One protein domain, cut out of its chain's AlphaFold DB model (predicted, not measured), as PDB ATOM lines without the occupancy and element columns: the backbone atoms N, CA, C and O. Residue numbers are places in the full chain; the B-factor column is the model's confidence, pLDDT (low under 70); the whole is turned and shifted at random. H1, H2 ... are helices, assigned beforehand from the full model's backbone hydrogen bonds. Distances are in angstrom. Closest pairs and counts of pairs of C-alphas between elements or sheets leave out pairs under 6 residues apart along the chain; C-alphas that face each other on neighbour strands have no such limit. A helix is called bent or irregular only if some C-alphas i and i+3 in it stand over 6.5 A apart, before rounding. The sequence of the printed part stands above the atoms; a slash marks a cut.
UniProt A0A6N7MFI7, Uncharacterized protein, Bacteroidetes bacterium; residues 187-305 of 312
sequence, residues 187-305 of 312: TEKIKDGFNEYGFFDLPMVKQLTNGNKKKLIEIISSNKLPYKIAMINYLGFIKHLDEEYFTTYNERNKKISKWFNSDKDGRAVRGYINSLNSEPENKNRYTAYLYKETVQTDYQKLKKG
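This is residues 187 to 305 of the 312 residues of an uncharacterized protein of Bacteroidetes bacterium (UniProt A0A6N7MFI7). Five helices, H1, H3, H8, H7 and H6, make a ring round a sixth, H4, which sits in the middle of a compact, all-helix body. H5 lies over one side of this ring, and the short H2 lies on the same side near H3; most of the helices that meet cross one another, and H8, the longest, has a kink near residue 295. The printed part has 119 residues with eight named helices, H1 to H8 in chain order, and no named strand. The radius of gyration of the C-alphas is 13.5 A, and the C-alphas span 38 by 27 by 23 A.

Find C-alpha 187 at (115.298, 120.097, 101.536); from there H1, residues 187 to 196, runs 14.2 A. Next comes H2, residues 203 to 206, 5.3 A long, and then H3, residues 210 to 222, 18.6 A. Look for C-alpha 225 at (117.741, 108.037, 105.942), where H4 begins; it holds residues 225 to 234 and is 14.1 A long. H5, residues 237 to 244, measures 10.3 A, and H6, residues 249 to 260, measures 16.4 A. H7, residues 267 to 277, runs 15.9 A. H8, residues 288 to 304, runs 24.5 A and ends with C-alpha 304 at (138.547, 121.652, 102.375). H8 is irregular: C-alphas 290 and 293 are 7.5 A apart, and it has a kink of 31 degrees near residue 295.

Start at H1, which touches H3 at a steep tilt of 59 degrees, opposite ways; the closest C-alphas are those of Thr 187 and Ser 221, 5.2 A apart, and H3 touches with residues 217 to 222 alone. H1 also touches H6, with residues 259 to 260 of H6 alone; the closest C-alphas, of Ile 190 and Trp 259, are 5.1 A apart. H2 touches no helix; it is close to H3 but not clearly touching, the C-alphas of Val 205 and Lys 213 being 6.9 A apart. H3 and H4 form a helical hairpin at 36 degrees, only just steep, closest at the C-alphas of Ile 220 and Lys 228, 5.3 A; H3 touches H4 with residues 220 to 221 alone. Residues 212 to 216 of H3 touch residues 299 to 303 of H8 at a shallow tilt of 24 degrees, opposite ways, closest at the C-alphas of Asn 212 and Leu 302, 6.1 A. H4 touches H8 with 18 pairs of C-alphas within 8 A, closest at Pro 226 and Ala 288, 4.2 A, at a steep tilt of 60 degrees. H4 touches H7 too, closest at the C-alphas of Pro 226 and Tyr 272, 6.2 A. H5 only just touches residues 249 to 252 of H6, with 3 pairs of C-alphas within 8 A, the closest being Leu 241 and Arg 252, 7.1 A. H6 and H7 touch at 71 degrees, only just about perpendicular, closest at the C-alphas of Asn 253 and Val 269, 5.8 A. H7 touches H8 with residues 288 to 289 of H8 alone, about perpendicular at 76 degrees, closest at the C-alphas of Leu 276 and Tyr 289, 4.9 A. Among the pairs that stay apart are H1 and H4, and H6 and H8. In H1, H3, H4, H5 and H6 every O i to N i+4 pair is within hydrogen-bond range; in H7 6 of 7 are, in H8 10 of 13, and H2 is too short for such a pair.

The two C-alphas farthest apart are those of Asn 210 and Glu 281, 39.3 A. The printed part has no cut and no long link; the links H1 to H2, H6 to H7 and H7 to H8 are short, and the others are tight. The mean pLDDT of the printed part is 90.9; look for values under 70 at residues 279 to 283, in the link from H7 to H8, and at residue 305.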
ATOM      1  N   THR A 187     114.295 119.079 101.219       79.06
ATOM      2  CA  THR A 187     115.298 120.097 101.536       79.06
ATOM      3  C   THR A 187     114.767 121.294 102.334       79.06
ATOM      4  O   THR A 187     115.406 121.686 103.304       79.06
ATOM      5  N   GLU A 188     113.616 121.871 101.980       80.00
ATOM      6  CA  GLU A 188     112.996 122.987 102.717       80.00
ATOM      7  C   GLU A 188     112.554 122.562 104.118       80.00
ATOM      8  O   GLU A 188     112.927 123.210 105.089       80.00
ATOM      9  N   LYS A 189     111.869 121.413 104.249       80.75
ATOM     10  CA  LYS A 189     111.471 120.867 105.565       80.75
ATOM     11  C   LYS A 189     112.658 120.669 106.496       80.75
ATOM     12  O   LYS A 189     112.573 120.945 107.691       80.75
ATOM     13  N   ILE A 190     113.750 120.147 105.941       87.31
ATOM     14  CA  ILE A 190     114.991 119.923 106.677       87.31
ATOM     15  C   ILE A 190     115.609 121.262 107.067       87.31
ATOM     16  O   ILE A 190     115.996 121.427 108.217       87.31
ATOM     17  N   LYS A 191     115.676 122.224 106.143       89.56
ATOM     18  CA  LYS A 191     116.260 123.543 106.398       89.56
ATOM     19  C   LYS A 191     115.501 124.309 107.479       89.56
ATOM     20  O   LYS A 191     116.143 124.865 108.365       89.56
ATOM     21  N   ASP A 192     114.172 124.300 107.436       88.75
ATOM     22  CA  ASP A 192     113.334 124.953 108.444       88.75
ATOM     23  C   ASP A 192     113.557 124.318 109.822       88.75
ATOM     24  O   ASP A 192     113.833 125.022 110.790       88.75
ATOM     25  N   GLY A 193     113.557 122.980 109.893       88.44
ATOM     26  CA  GLY A 193     113.881 122.252 111.122       88.44
ATOM     27  C   GLY A 193     115.312 122.483 111.613       88.44
ATOM     28  O   GLY A 193     115.565 122.509 112.807       88.44
ATOM     29  N   PHE A 194     116.271 122.684 110.718       93.69
ATOM     30  CA  PHE A 194     117.655 122.971 111.096       93.69
ATOM     31  C   PHE A 194     117.815 124.396 111.630       93.69
ATOM     32  O   PHE A 194     118.528 124.600 112.609       93.69
ATOM     33  N   ASN A 195     117.126 125.365 111.028       92.50
ATOM     34  CA  ASN A 195     117.094 126.742 111.514       92.50
ATOM     35  C   ASN A 195     116.414 126.848 112.886       92.50
ATOM     36  O   ASN A 195     116.966 127.484 113.776       92.50
ATOM     37  N   GLU A 196     115.246 126.217 113.062       93.12
ATOM     38  CA  GLU A 196     114.447 126.292 114.300       93.12
ATOM     39  C   GLU A 196     115.218 125.765 115.524       93.12
ATOM     40  O   GLU A 196     115.012 126.263 116.624       93.12
ATOM     41  N   TYR A 197     116.126 124.799 115.336       94.81
ATOM     42  CA  TYR A 197     116.831 124.115 116.428       94.81
ATOM     43  C   TYR A 197     118.349 124.368 116.439       94.81
ATOM     44  O   TYR A 197     119.105 123.537 116.930       94.81
ATOM     45  N   GLY A 198     118.830 125.479 115.870       93.56
ATOM     46  CA  GLY A 198     120.232 125.903 116.033       93.56
ATOM     47  C   GLY A 198     121.284 125.046 115.311       93.56
ATOM     48  O   GLY A 198     122.466 125.089 115.645       93.56
ATOM     49  N   PHE A 199     120.910 124.279 114.278       96.75
ATOM     50  CA  PHE A 199     121.849 123.416 113.543       96.75
ATOM     51  C   PHE A 199     123.055 124.181 112.972       96.75
ATOM     52  O   PHE A 199     124.173 123.666 112.936       96.75
ATOM     53  N   PHE A 200     122.842 125.413 112.505       94.56
ATOM     54  CA  PHE A 200     123.891 126.225 111.881       94.56
ATOM     55  C   PHE A 200     124.884 126.831 112.877       94.56
ATOM     56  O   PHE A 200     125.954 127.282 112.453       94.56
ATOM     57  N   ASP A 201     124.557 126.782 114.169       94.00
ATOM     58  CA  ASP A 201     125.387 127.281 115.263       94.00
ATOM     59  C   ASP A 201     126.304 126.203 115.850       94.00
ATOM     60  O   ASP A 201     127.238 126.521 116.590       94.00
ATOM     61  N   LEU A 202     126.110 124.937 115.456       95.06
ATOM     62  CA  LEU A 202     126.972 123.829 115.857       95.06
ATOM     63  C   LEU A 202     128.436 124.109 115.480       95.06
ATOM     64  O   LEU A 202     128.692 124.540 114.351       95.06
ATOM     65  N   PRO A 203     129.424 123.790 116.341       94.81
ATOM     66  CA  PRO A 203     130.830 124.135 116.111       94.81
ATOM     67  C   PRO A 203     131.371 123.699 114.745       94.81
ATOM     68  O   PRO A 203     132.113 124.437 114.099       94.81
ATOM     69  N   MET A 204     130.972 122.513 114.278       93.50
ATOM     70  CA  MET A 204     131.376 121.985 112.974       93.50
ATOM     71  C   MET A 204     130.690 122.726 111.819       93.50
ATOM     72  O   MET A 204     131.338 123.119 110.853       93.50
ATOM     73  N   VAL A 205     129.388 122.994 111.928       94.44
ATOM     74  CA  VAL A 205     128.622 123.657 110.862       94.44
ATOM     75  C   VAL A 205     128.980 125.141 110.765       94.44
ATOM     76  O   VAL A 205     129.114 125.674 109.663       94.44
ATOM     77  N   LYS A 206     129.210 125.803 111.901       93.38
ATOM     78  CA  LYS A 206     129.569 127.221 111.991       93.38
ATOM     79  C   LYS A 206     130.876 127.549 111.262       93.38
ATOM     80  O   LYS A 206     130.986 128.634 110.701       93.38
ATOM     81  N   GLN A 207     131.819 126.604 111.215       91.69
ATOM     82  CA  GLN A 207     133.101 126.734 110.507       91.69
ATOM     83  C   GLN A 207     132.984 126.658 108.975       91.69
ATOM     84  O   GLN A 207     133.943 126.978 108.276       91.69
ATOM     85  N   LEU A 208     131.850 126.208 108.434       91.12
ATOM     86  CA  LEU A 208     131.650 126.119 106.989       91.12
ATOM     87  C   LEU A 208     131.269 127.483 106.395       91.12
ATOM     88  O   LEU A 208     130.520 128.258 106.990       91.12
ATOM     89  N   THR A 209     131.714 127.746 105.165       91.62
ATOM     90  CA  THR A 209     131.238 128.895 104.378       91.62
ATOM     91  C   THR A 209     129.750 128.745 104.046       91.62
ATOM     92  O   THR A 209     129.226 127.632 103.997       91.62
ATOM     93  N   ASN A 210     129.058 129.847 103.743       87.69
ATOM     94  CA  ASN A 210     127.632 129.802 103.386       87.69
ATOM     95  C   ASN A 210     127.347 128.880 102.183       87.69
ATOM     96  O   ASN A 210     126.363 128.140 102.192       87.69
ATOM     97  N   GLY A 211     128.243 128.850 101.187       88.56
ATOM     98  CA  GLY A 211     128.149 127.919 100.058       88.56
ATOM     99  C   GLY A 211     128.272 126.451 100.481       88.56
ATOM    100  O   GLY A 211     127.496 125.610 100.031       88.56
ATOM    101  N   ASN A 212     129.188 126.137 101.401       89.50
ATOM    102  CA  ASN A 212     129.368 124.773 101.903       89.50
ATOM    103  C   ASN A 212     128.252 124.345 102.863       89.50
ATOM    104  O   ASN A 212     127.864 123.180 102.843       89.50
ATOM    105  N   LYS A 213     127.672 125.272 103.637       92.12
ATOM    106  CA  LYS A 213     126.452 125.023 104.422       92.12
ATOM    107  C   LYS A 213     125.288 124.628 103.511       92.12
ATOM    108  O   LYS A 213     124.599 123.655 103.800       92.12
ATOM    109  N   LYS A 214     125.107 125.321 102.379       90.25
ATOM    110  CA  LYS A 214     124.083 124.964 101.383       90.25
ATOM    111  C   LYS A 214     124.316 123.562 100.805       90.25
ATOM    112  O   LYS A 214     123.407 122.738 100.850       90.25
ATOM    113  N   LYS A 215     125.544 123.260 100.367       91.56
ATOM    114  CA  LYS A 215     125.921 121.922  99.866       91.56
ATOM    115  C   LYS A 215     125.714 120.822 100.911       91.56
ATOM    116  O   LYS A 215     125.256 119.736 100.574       91.56
ATOM    117  N   LEU A 216     126.006 121.094 102.184       94.19
ATOM    118  CA  LEU A 216     125.766 120.151 103.278       94.19
ATOM    119  C   LEU A 216     124.276 119.802 103.400       94.19
ATOM    120  O   LEU A 216     123.933 118.625 103.496       94.19
ATOM    121  N   ILE A 217     123.388 120.801 103.347       93.50
ATOM    122  CA  ILE A 217     121.935 120.569 103.373       93.50
ATOM    123  C   ILE A 217     121.501 119.740 102.159       93.50
ATOM    124  O   ILE A 217     120.708 118.813 102.311       93.50
ATOM    125  N   GLU A 218     122.018 120.035 100.966       90.94
ATOM    126  CA  GLU A 218     121.712 119.287  99.738       90.94
ATOM    127  C   GLU A 218     122.147 117.816  99.844       90.94
ATOM    128  O   GLU A 218     121.362 116.915  99.538       90.94
ATOM    129  N   ILE A 219     123.351 117.555 100.361       92.88
ATOM    130  CA  ILE A 219     123.868 116.200 100.596       92.88
ATOM    131  C   ILE A 219     123.005 115.461 101.627       92.88
ATOM    132  O   ILE A 219     122.597 114.325 101.386       92.88
ATOM    133  N   ILE A 220     122.654 116.098 102.748       94.25
ATOM    134  CA  ILE A 220     121.768 115.491 103.757       94.25
ATOM    135  C   ILE A 220     120.391 115.196 103.149       94.25
ATOM    136  O   ILE A 220     119.810 114.138 103.387       94.25
ATOM    137  N   SER A 221     119.853 116.105 102.342       90.94
ATOM    138  CA  SER A 221     118.490 115.991 101.815       90.94
ATOM    139  C   SER A 221     118.358 114.908 100.745       90.94
ATOM    140  O   SER A 221     117.356 114.184 100.741       90.94
ATOM    141  N   SER A 222     119.373 114.766  99.888       89.44
ATOM    142  CA  SER A 222     119.401 113.833  98.750       89.44
ATOM    143  C   SER A 222     119.747 112.386  99.120       89.44
ATOM    144  O   SER A 222     119.402 111.468  98.379       89.44
ATOM    145  N   ASN A 223     120.385 112.152 100.268       93.25
ATOM    146  CA  ASN A 223     120.799 110.814 100.688       93.25
ATOM    147  C   ASN A 223     119.686 109.990 101.362       93.25
ATOM    148  O   ASN A 223     118.616 110.491 101.705       93.25
ATOM    149  N   LYS A 224     119.927 108.690 101.580       93.88
ATOM    150  CA  LYS A 224     118.993 107.804 102.305       93.88
ATOM    151  C   LYS A 224     119.013 108.086 103.810       93.88
ATOM    152  O   LYS A 224     120.032 108.495 104.357       93.88
ATOM    153  N   LEU A 225     117.907 107.794 104.501       94.69
ATOM    154  CA  LEU A 225     117.741 108.037 105.942       94.69
ATOM    155  C   LEU A 225     118.914 107.573 106.836       94.69
ATOM    156  O   LEU A 225     119.308 108.365 107.688       94.69
ATOM    157  N   PRO A 226     119.523 106.380 106.653       95.19
ATOM    158  CA  PRO A 226     120.647 105.958 107.492       95.19
ATOM    159  C   PRO A 226     121.833 106.931 107.419       95.19
ATOM    160  O   PRO A 226     122.399 107.288 108.450       95.19
ATOM    161  N   TYR A 227     122.151 107.426 106.216       97.31
ATOM    162  CA  TYR A 227     123.169 108.455 106.011       97.31
ATOM    163  C   TYR A 227     122.772 109.766 106.687       97.31
ATOM    164  O   TYR A 227     123.593 110.372 107.368       97.31
ATOM    165  N   LYS A 228     121.510 110.203 106.536       96.50
ATOM    166  CA  LYS A 228     121.032 111.456 107.151       96.50
ATOM    167  C   LYS A 228     121.264 111.442 108.654       96.50
ATOM    168  O   LYS A 228     121.831 112.390 109.185       96.50
ATOM    169  N   ILE A 229     120.872 110.345 109.308       97.50
ATOM    170  CA  ILE A 229     121.039 110.133 110.749       97.50
ATOM    171  C   ILE A 229     122.521 110.096 111.131       97.50
ATOM    172  O   ILE A 229     122.916 110.789 112.065       97.50
ATOM    173  N   ALA A 230     123.351 109.361 110.386       97.38
ATOM    174  CA  ALA A 230     124.792 109.322 110.620       97.38
ATOM    175  C   ALA A 230     125.440 110.713 110.502       97.38
ATOM    176  O   ALA A 230     126.242 111.081 111.358       97.38
ATOM    177  N   MET A 231     125.054 111.509 109.501       98.00
ATOM    178  CA  MET A 231     125.601 112.848 109.270       98.00
ATOM    179  C   MET A 231     125.199 113.821 110.382       98.00
ATOM    180  O   MET A 231     126.066 114.466 110.965       98.00
ATOM    181  N   ILE A 232     123.911 113.908 110.741       97.38
ATOM    182  CA  ILE A 232     123.491 114.817 111.822       97.38
ATOM    183  C   ILE A 232     124.033 114.384 113.192       97.38
ATOM    184  O   ILE A 232     124.283 115.235 114.041       97.38
ATOM    185  N   ASN A 233     124.264 113.084 113.403       97.38
ATOM    186  CA  ASN A 233     124.936 112.592 114.602       97.38
ATOM    187  C   ASN A 233     126.409 113.009 114.626       97.38
ATOM    188  O   ASN A 233     126.883 113.521 115.633       97.38
ATOM    189  N   TYR A 234     127.119 112.821 113.510       97.25
ATOM    190  CA  TYR A 234     128.527 113.194 113.376       97.25
ATOM    191  C   TYR A 234     128.758 114.692 113.604       97.25
ATOM    192  O   TYR A 234     129.720 115.070 114.265       97.25
ATOM    193  N   LEU A 235     127.846 115.538 113.123       97.19
ATOM    194  CA  LEU A 235     127.883 116.987 113.342       97.19
ATOM    195  C   LEU A 235     127.545 117.405 114.784       97.19
ATOM    196  O   LEU A 235     127.626 118.589 115.104       97.19
ATOM    197  N   GLY A 236     127.147 116.461 115.643       96.44
ATOM    198  CA  GLY A 236     126.760 116.711 117.031       96.44
ATOM    199  C   GLY A 236     125.324 117.205 117.209       96.44
ATOM    200  O   GLY A 236     124.924 117.506 118.330       96.44
ATOM    201  N   PHE A 237     124.518 117.258 116.144       97.44
ATOM    202  CA  PHE A 237     123.167 117.816 116.215       97.44
ATOM    203  C   PHE A 237     122.239 116.985 117.094       97.44
ATOM    204  O   PHE A 237     121.444 117.533 117.840       97.44
ATOM    205  N   ILE A 238     122.358 115.656 117.051       96.38
ATOM    206  CA  ILE A 238     121.547 114.781 117.906       96.38
ATOM    207  C   ILE A 238     121.771 115.088 119.386       96.38
ATOM    208  O   ILE A 238     120.802 115.251 120.120       96.38
ATOM    209  N   LYS A 239     123.038 115.208 119.790       95.44
ATOM    210  CA  LYS A 239     123.409 115.549 121.160       95.44
ATOM    211  C   LYS A 239     122.863 116.929 121.543       95.44
ATOM    212  O   LYS A 239     122.227 117.055 122.577       95.44
ATOM    213  N   HIS A 240     123.014 117.916 120.661       97.00
ATOM    214  CA  HIS A 240     122.470 119.261 120.862       97.00
ATOM    215  C   HIS A 240     120.945 119.272 121.060       97.00
ATOM    216  O   HIS A 240     120.437 119.963 121.934       97.00
ATOM    217  N   LEU A 241     120.204 118.475 120.287       96.50
ATOM    218  CA  LEU A 241     118.755 118.350 120.443       96.50
ATOM    219  C   LEU A 241     118.359 117.726 121.786       96.50
ATOM    220  O   LEU A 241     117.364 118.150 122.375       96.50
ATOM    221  N   ASP A 242     119.111 116.721 122.239       94.25
ATOM    222  CA  ASP A 242     118.884 116.058 123.526       94.25
ATOM    223  C   ASP A 242     119.239 116.978 124.717       94.25
ATOM    224  O   ASP A 242     118.622 116.862 125.770       94.25
ATOM    225  N   GLU A 243     120.207 117.889 124.562       94.56
ATOM    226  CA  GLU A 243     120.656 118.804 125.626       94.56
ATOM    227  C   GLU A 243     119.811 120.086 125.721       94.56
ATOM    228  O   GLU A 243     119.523 120.537 126.826       94.56
ATOM    229  N   GLU A 244     119.380 120.654 124.589       94.38
ATOM    230  CA  GLU A 244     118.821 122.018 124.552       94.38
ATOM    231  C   GLU A 244     117.308 122.089 124.284       94.38
ATOM    232  O   GLU A 244     116.672 123.081 124.637       94.38
ATOM    233  N   TYR A 245     116.702 121.076 123.645       93.88
ATOM    234  CA  TYR A 245     115.336 121.216 123.105       93.88
ATOM    235  C   TYR A 245     114.344 120.131 123.513       93.88
ATOM    236  O   TYR A 245     113.148 120.415 123.602       93.88
ATOM    237  N   PHE A 246     114.782 118.887 123.710       94.69
ATOM    238  CA  PHE A 246     113.866 117.776 123.963       94.69
ATOM    239  C   PHE A 246     114.124 117.110 125.304       94.69
ATOM    240  O   PHE A 246     115.187 116.560 125.554       94.69
ATOM    241  N   THR A 247     113.077 117.042 126.123       90.62
ATOM    242  CA  THR A 247     113.084 116.328 127.405       90.62
ATOM    243  C   THR A 247     113.084 114.812 127.247       90.62
ATOM    244  O   THR A 247     113.505 114.093 128.150       90.62
ATOM    245  N   THR A 248     112.587 114.294 126.116       94.19
ATOM    246  CA  THR A 248     112.505 112.851 125.873       94.19
ATOM    247  C   THR A 248     113.032 112.451 124.498       94.19
ATOM    248  O   THR A 248     112.771 113.095 123.477       94.19
ATOM    249  N   TYR A 249     113.696 111.291 124.434       94.31
ATOM    250  CA  TYR A 249     114.186 110.737 123.168       94.31
ATOM    251  C   TYR A 249     113.057 110.446 122.169       94.31
ATOM    252  O   TYR A 249     113.259 110.550 120.960       94.31
ATOM    253  N   ASN A 250     111.860 110.097 122.647       93.88
ATOM    254  CA  ASN A 250     110.714 109.819 121.781       93.88
ATOM    255  C   ASN A 250     110.226 111.073 121.042       93.88
ATOM    256  O   ASN A 250     109.935 110.992 119.848       93.88
ATOM    257  N   GLU A 251     110.149 112.225 121.710       94.62
ATOM    258  CA  GLU A 251     109.739 113.487 121.079       94.62
ATOM    259  C   GLU A 251     110.748 113.935 120.027       94.62
ATOM    260  O   GLU A 251     110.370 114.216 118.884       94.62
ATOM    261  N   ARG A 252     112.038 113.885 120.376       96.12
ATOM    262  CA  ARG A 252     113.136 114.162 119.451       96.12
ATOM    263  C   ARG A 252     113.072 113.266 118.216       96.12
ATOM    264  O   ARG A 252     113.134 113.756 117.089       96.12
ATOM    265  N   ASN A 253     112.891 111.956 118.398       96.81
ATOM    266  CA  ASN A 253     112.820 111.002 117.286       96.81
ATOM    267  C   ASN A 253     111.618 111.273 116.372       96.81
ATOM    268  O   ASN A 253     111.761 111.234 115.148       96.81
ATOM    269  N   LYS A 254     110.451 111.607 116.940       95.81
ATOM    270  CA  LYS A 254     109.268 112.019 116.169       95.81
ATOM    271  C   LYS A 254     109.533 113.292 115.367       95.81
ATOM    272  O   LYS A 254     109.143 113.360 114.202       95.81
ATOM    273  N   LYS A 255     110.200 114.294 115.953       94.62
ATOM    274  CA  LYS A 255     110.509 115.548 115.250       94.62
ATOM    275  C   LYS A 255     111.505 115.323 114.105       94.62
ATOM    276  O   LYS A 255     111.203 115.710 112.979       94.62
ATOM    277  N   ILE A 256     112.603 114.599 114.340       95.38
ATOM    278  CA  ILE A 256     113.563 114.227 113.282       95.38
ATOM    279  C   ILE A 256     112.866 113.460 112.152       95.38
ATOM    280  O   ILE A 256     113.095 113.725 110.972       95.38
ATOM    281  N   SER A 257     111.972 112.534 112.503       94.50
ATOM    282  CA  SER A 257     111.237 111.744 111.518       94.50
ATOM    283  C   SER A 257     110.311 112.593 110.644       94.50
ATOM    284  O   SER A 257     110.172 112.330 109.447       94.50
ATOM    285  N   LYS A 258     109.727 113.662 111.207       92.50
ATOM    286  CA  LYS A 258     108.955 114.658 110.447       92.50
ATOM    287  C   LYS A 258     109.836 115.440 109.473       92.50
ATOM    288  O   LYS A 258     109.423 115.620 108.330       92.50
ATOM    289  N   TRP A 259     111.036 115.862 109.882       93.12
ATOM    290  CA  TRP A 259     111.965 116.573 108.992       93.12
ATOM    291  C   TRP A 259     112.410 115.702 107.817       93.12
ATOM    292  O   TRP A 259     112.421 116.156 106.676       93.12
ATOM    293  N   PHE A 260     112.726 114.431 108.075       92.69
ATOM    294  CA  PHE A 260     113.195 113.503 107.042       92.69
ATOM    295  C   PHE A 260     112.091 112.744 106.309       92.69
ATOM    296  O   PHE A 260     112.404 111.966 105.406       92.69
ATOM    297  N   ASN A 261     110.825 112.990 106.660       90.00
ATOM    298  CA  ASN A 261     109.653 112.332 106.089       90.00
ATOM    299  C   ASN A 261     109.786 110.793 106.074       90.00
ATOM    300  O   ASN A 261     109.547 110.156 105.049       90.00
ATOM    301  N   SER A 262     110.231 110.203 107.191       89.31
ATOM    302  CA  SER A 262     110.525 108.767 107.277       89.31
ATOM    303  C   SER A 262     109.360 107.918 107.777       89.31
ATOM    304  O   SER A 262     108.836 107.092 107.037       89.31
ATOM    305  N   ASP A 263     108.952 108.099 109.030       88.62
ATOM    306  CA  ASP A 263     107.859 107.352 109.656       88.62
ATOM    307  C   ASP A 263     107.111 108.230 110.673       88.62
ATOM    308  O   ASP A 263     107.663 109.192 111.201       88.62
ATOM    309  N   LYS A 264     105.833 107.961 110.947       86.38
ATOM    310  CA  LYS A 264     105.030 108.870 111.789       86.38
ATOM    311  C   LYS A 264     105.495 108.912 113.252       86.38
ATOM    312  O   LYS A 264     105.374 109.955 113.892       86.38
ATOM    313  N   ASP A 265     106.059 107.812 113.749       89.12
ATOM    314  CA  ASP A 265     106.309 107.604 115.179       89.12
ATOM    315  C   ASP A 265     107.780 107.770 115.587       89.12
ATOM    316  O   ASP A 265     108.095 107.776 116.776       89.12
ATOM    317  N   GLY A 266     108.687 107.924 114.620       93.19
ATOM    318  CA  GLY A 266     110.130 108.024 114.841       93.19
ATOM    319  C   GLY A 266     110.809 106.688 115.150       93.19
ATOM    320  O   GLY A 266     111.928 106.669 115.668       93.19
ATOM    321  N   ARG A 267     110.170 105.553 114.840       92.31
ATOM    322  CA  ARG A 267     110.711 104.212 115.109       92.31
ATOM    323  C   ARG A 267     111.927 103.910 114.242       92.31
ATOM    324  O   ARG A 267     112.872 103.287 114.728       92.31
ATOM    325  N   ALA A 268     111.924 104.331 112.975       92.06
ATOM    326  CA  ALA A 268     113.075 104.118 112.104       92.06
ATOM    327  C   ALA A 268     114.262 104.955 112.587       92.06
ATOM    328  O   ALA A 268     115.361 104.430 112.742       92.06
ATOM    329  N   VAL A 269     114.002 106.225 112.909       95.12
ATOM    330  CA  VAL A 269     114.982 107.159 113.474       95.12
ATOM    331  C   VAL A 269     115.621 106.591 114.742       95.12
ATOM    332  O   VAL A 269     116.843 106.475 114.792       95.12
ATOM    333  N   ARG A 270     114.815 106.129 115.711       94.31
ATOM    334  CA  ARG A 270     115.314 105.481 116.937       94.31
ATOM    335  C   ARG A 270     116.250 104.310 116.633       94.31
ATOM    336  O   ARG A 270     117.331 104.228 117.207       94.31
ATOM    337  N   GLY A 271     115.851 103.415 115.728       92.62
ATOM    338  CA  GLY A 271     116.661 102.250 115.366       92.62
ATOM    339  C   GLY A 271     117.998 102.624 114.722       92.62
ATOM    340  O   GLY A 271     119.027 102.052 115.077       92.62
ATOM    341  N   TYR A 272     118.007 103.621 113.832       94.75
ATOM    342  CA  TYR A 272     119.239 104.122 113.216       94.75
ATOM    343  C   TYR A 272     120.163 104.828 114.211       94.75
ATOM    344  O   TYR A 272     121.373 104.679 114.114       94.75
ATOM    345  N   ILE A 273     119.625 105.569 115.179       94.56
ATOM    346  CA  ILE A 273     120.441 106.206 116.221       94.56
ATOM    347  C   ILE A 273     121.058 105.151 117.135       94.56
ATOM    348  O   ILE A 273     122.256 105.190 117.395       94.56
ATOM    349  N   ASN A 274     120.262 104.174 117.573       92.25
ATOM    350  CA  ASN A 274     120.758 103.090 118.413       92.25
ATOM    351  C   ASN A 274     121.878 102.312 117.716       92.25
ATOM    352  O   ASN A 274     122.884 102.007 118.350       92.25
ATOM    353  N   SER A 275     121.760 102.068 116.406       91.69
ATOM    354  CA  SER A 275     122.808 101.361 115.668       91.69
ATOM    355  C   SER A 275     124.123 102.133 115.555       91.69
ATOM    356  O   SER A 275     125.163 101.523 115.340       91.69
ATOM    357  N   LEU A 276     124.121 103.457 115.744       90.25
ATOM    358  CA  LEU A 276     125.356 104.241 115.830       90.25
ATOM    359  C   LEU A 276     126.092 104.038 117.162       90.25
ATOM    360  O   LEU A 276     127.318 104.172 117.179       90.25
ATOM    361  N   ASN A 277     125.377 103.711 118.239       80.69
ATOM    362  CA  ASN A 277     125.917 103.652 119.600       80.69
ATOM    363  C   ASN A 277     126.209 102.223 120.080       80.69
ATOM    364  O   ASN A 277     127.091 102.033 120.911       80.69
ATOM    365  N   SER A 278     125.498 101.223 119.562       74.38
ATOM    366  CA  SER A 278     125.646  99.817 119.949       74.38
ATOM    367  C   SER A 278     125.462  98.891 118.750       74.38
ATOM    368  O   SER A 278     124.947  99.310 117.710       74.38
ATOM    369  N   GLU A 279     125.836  97.612 118.887       65.56
ATOM    370  CA  GLU A 279     125.448  96.621 117.882       65.56
ATOM    371  C   GLU A 279     123.915  96.617 117.739       65.56
ATOM    372  O   GLU A 279     123.205  96.467 118.737       65.56
ATOM    373  N   PRO A 280     123.370  96.825 116.531       62.53
ATOM    374  CA  PRO A 280     121.929  96.800 116.352       62.53
ATOM    375  C   PRO A 280     121.405  95.374 116.526       62.53
ATOM    376  O   PRO A 280     121.887  94.459 115.860       62.53
ATOM    377  N   GLU A 281     120.332  95.208 117.306       60.91
ATOM    378  CA  GLU A 281     119.561  93.949 117.390       60.91
ATOM    379  C   GLU A 281     119.156  93.420 116.005       60.91
ATOM    380  O   GLU A 281     118.959  92.227 115.805       60.91
ATOM    381  N   ASN A 282     119.034  94.321 115.026       68.12
ATOM    382  CA  ASN A 282     118.641  94.017 113.660       68.12
ATOM    383  C   ASN A 282     119.666  94.592 112.664       68.12
ATOM    384  O   ASN A 282     119.413  95.611 112.007       68.12
ATOM    385  N   LYS A 283     120.835  93.935 112.566       67.44
ATOM    386  CA  LYS A 283     121.979  94.332 111.710       67.44
ATOM    387  C   LYS A 283     121.581  94.616 110.257       67.44
ATOM    388  O   LYS A 283     122.072  95.570 109.663       67.44
ATOM    389  N   ASN A 284     120.597  93.888 109.731       73.50
ATOM    390  CA  ASN A 284     120.144  94.040 108.345       73.50
ATOM    391  C   ASN A 284     119.203  95.239 108.120       73.50
ATOM    392  O   ASN A 284     119.049  95.692 106.988       73.50
ATOM    393  N   ARG A 285     118.559  95.765 109.172       80.12
ATOM    394  CA  ARG A 285     117.546  96.831 109.049       80.12
ATOM    395  C   ARG A 285     118.103  98.222 109.348       80.12
ATOM    396  O   ARG A 285     117.764  99.181 108.654       80.12
ATOM    397  N   TYR A 286     118.935  98.343 110.384       87.75
ATOM    398  CA  TYR A 286     119.397  99.634 110.900       87.75
ATOM    399  C   TYR A 286     120.876  99.887 110.599       87.75
ATOM    400  O   TYR A 286     121.748  99.761 111.450       87.75
ATOM    401  N   THR A 287     121.146 100.313 109.370       91.06
ATOM    402  CA  THR A 287     122.485 100.388 108.769       91.06
ATOM    403  C   THR A 287     123.198 101.742 108.892       91.06
ATOM    404  O   THR A 287     124.154 101.995 108.169       91.06
ATOM    405  N   ALA A 288     122.778 102.637 109.795       92.50
ATOM    406  CA  ALA A 288     123.410 103.958 109.935       92.50
ATOM    407  C   ALA A 288     124.899 103.872 110.324       92.50
ATOM    408  O   ALA A 288     125.697 104.689 109.871       92.50
ATOM    409  N   TYR A 289     125.291 102.845 111.085       90.94
ATOM    410  CA  TYR A 289     126.688 102.583 111.443       90.94
ATOM    411  C   TYR A 289     127.617 102.384 110.241       90.94
ATOM    412  O   TYR A 289     128.778 102.776 110.322       90.94
ATOM    413  N   LEU A 290     127.106 101.859 109.118       92.81
ATOM    414  CA  LEU A 290     127.885 101.668 107.890       92.81
ATOM    415  C   LEU A 290     128.325 102.996 107.259       92.81
ATOM    416  O   LEU A 290     129.252 103.015 106.462       92.81
ATOM    417  N   TYR A 291     127.675 104.107 107.615       95.44
ATOM    418  CA  TYR A 291     127.954 105.420 107.039       95.44
ATOM    419  C   TYR A 291     128.916 106.274 107.875       95.44
ATOM    420  O   TYR A 291     129.215 107.389 107.456       95.44
ATOM    421  N   LYS A 292     129.420 105.798 109.028       94.00
ATOM    422  CA  LYS A 292     130.286 106.590 109.930       94.00
ATOM    423  C   LYS A 292     131.518 107.172 109.223       94.00
ATOM    424  O   LYS A 292     131.791 108.362 109.357       94.00
ATOM    425  N   GLU A 293     132.223 106.361 108.440       93.81
ATOM    426  CA  GLU A 293     133.413 106.800 107.693       93.81
ATOM    427  C   GLU A 293     133.048 107.669 106.483       93.81
ATOM    428  O   GLU A 293     133.723 108.658 106.180       93.81
ATOM    429  N   THR A 294     131.944 107.342 105.805       95.00
ATOM    430  CA  THR A 294     131.459 108.096 104.642       95.00
ATOM    431  C   THR A 294     131.110 109.531 105.023       95.00
ATOM    432  O   THR A 294     131.589 110.464 104.381       95.00
ATOM    433  N   VAL A 295     130.340 109.735 106.099       96.62
ATOM    434  CA  VAL A 295     129.918 111.083 106.518       96.62
ATOM    435  C   VAL A 295     131.095 111.934 106.988       96.62
ATOM    436  O   VAL A 295     131.140 113.130 106.701       96.62
ATOM    437  N   GLN A 296     132.088 111.317 107.638       95.75
ATOM    438  CA  GLN A 296     133.347 111.975 107.984       95.75
ATOM    439  C   GLN A 296     134.078 112.444 106.727       95.75
ATOM    440  O   GLN A 296     134.437 113.617 106.614       95.75
ATOM    441  N   THR A 297     134.254 111.547 105.759       95.38
ATOM    442  CA  THR A 297     134.952 111.831 104.501       95.38
ATOM    443  C   THR A 297     134.264 112.948 103.716       95.38
ATOM    444  O   THR A 297     134.922 113.899 103.287       95.38
ATOM    445  N   ASP A 298     132.943 112.877 103.565       94.19
ATOM    446  CA  ASP A 298     132.153 113.874 102.840       94.19
ATOM    447  C   ASP A 298     132.217 115.248 103.512       94.19
ATOM    448  O   ASP A 298     132.430 116.262 102.844       94.19
ATOM    449  N   TYR A 299     132.110 115.294 104.842       95.56
ATOM    450  CA  TYR A 299     132.254 116.538 105.591       95.56
ATOM    451  C   TYR A 299     133.656 117.145 105.432       95.56
ATOM    452  O   TYR A 299     133.788 118.353 105.231       95.56
ATOM    453  N   GLN A 300     134.715 116.332 105.465       93.75
ATOM    454  CA  GLN A 300     136.076 116.833 105.257       93.75
ATOM    455  C   GLN A 300     136.288 117.361 103.832       93.75
ATOM    456  O   GLN A 300     136.937 118.395 103.662       93.75
ATOM    457  N   LYS A 301     135.704 116.718 102.810       92.56
ATOM    458  CA  LYS A 301     135.708 117.233 101.429       92.56
ATOM    459  C   LYS A 301     135.014 118.593 101.340       92.56
ATOM    460  O   LYS A 301     135.575 119.525 100.764       92.56
ATOM    461  N   LEU A 302     133.844 118.730 101.971       91.06
ATOM    462  CA  LEU A 302     133.131 120.007 102.068       91.06
ATOM    463  C   LEU A 302     133.978 121.075 102.764       91.06
ATOM    464  O   LEU A 302     134.080 122.193 102.266       91.06
ATOM    465  N   LYS A 303     134.618 120.740 103.890       88.88
ATOM    466  CA  LYS A 303     135.435 121.679 104.670       88.88
ATOM    467  C   LYS A 303     136.658 122.177 103.895       88.88
ATOM    468  O   LYS A 303     136.979 123.357 103.985       88.88
ATOM    469  N   LYS A 304     137.325 121.309 103.127       79.25
ATOM    470  CA  LYS A 304     138.547 121.652 102.375       79.25
ATOM    471  C   LYS A 304     138.286 122.405 101.060       79.25
ATOM    472  O   LYS A 304     139.237 122.894 100.466       79.25
ATOM    473  N   GLY A 305     137.036 122.506 100.595       63.25
ATOM    474  CA  GLY A 305     136.698 123.231  99.361       63.25
ATOM    475  C   GLY A 305     137.246 122.598  98.073       63.25
ATOM    476  O   GLY A 305     137.296 123.267  97.045       63.25
TER     477      GLY A 305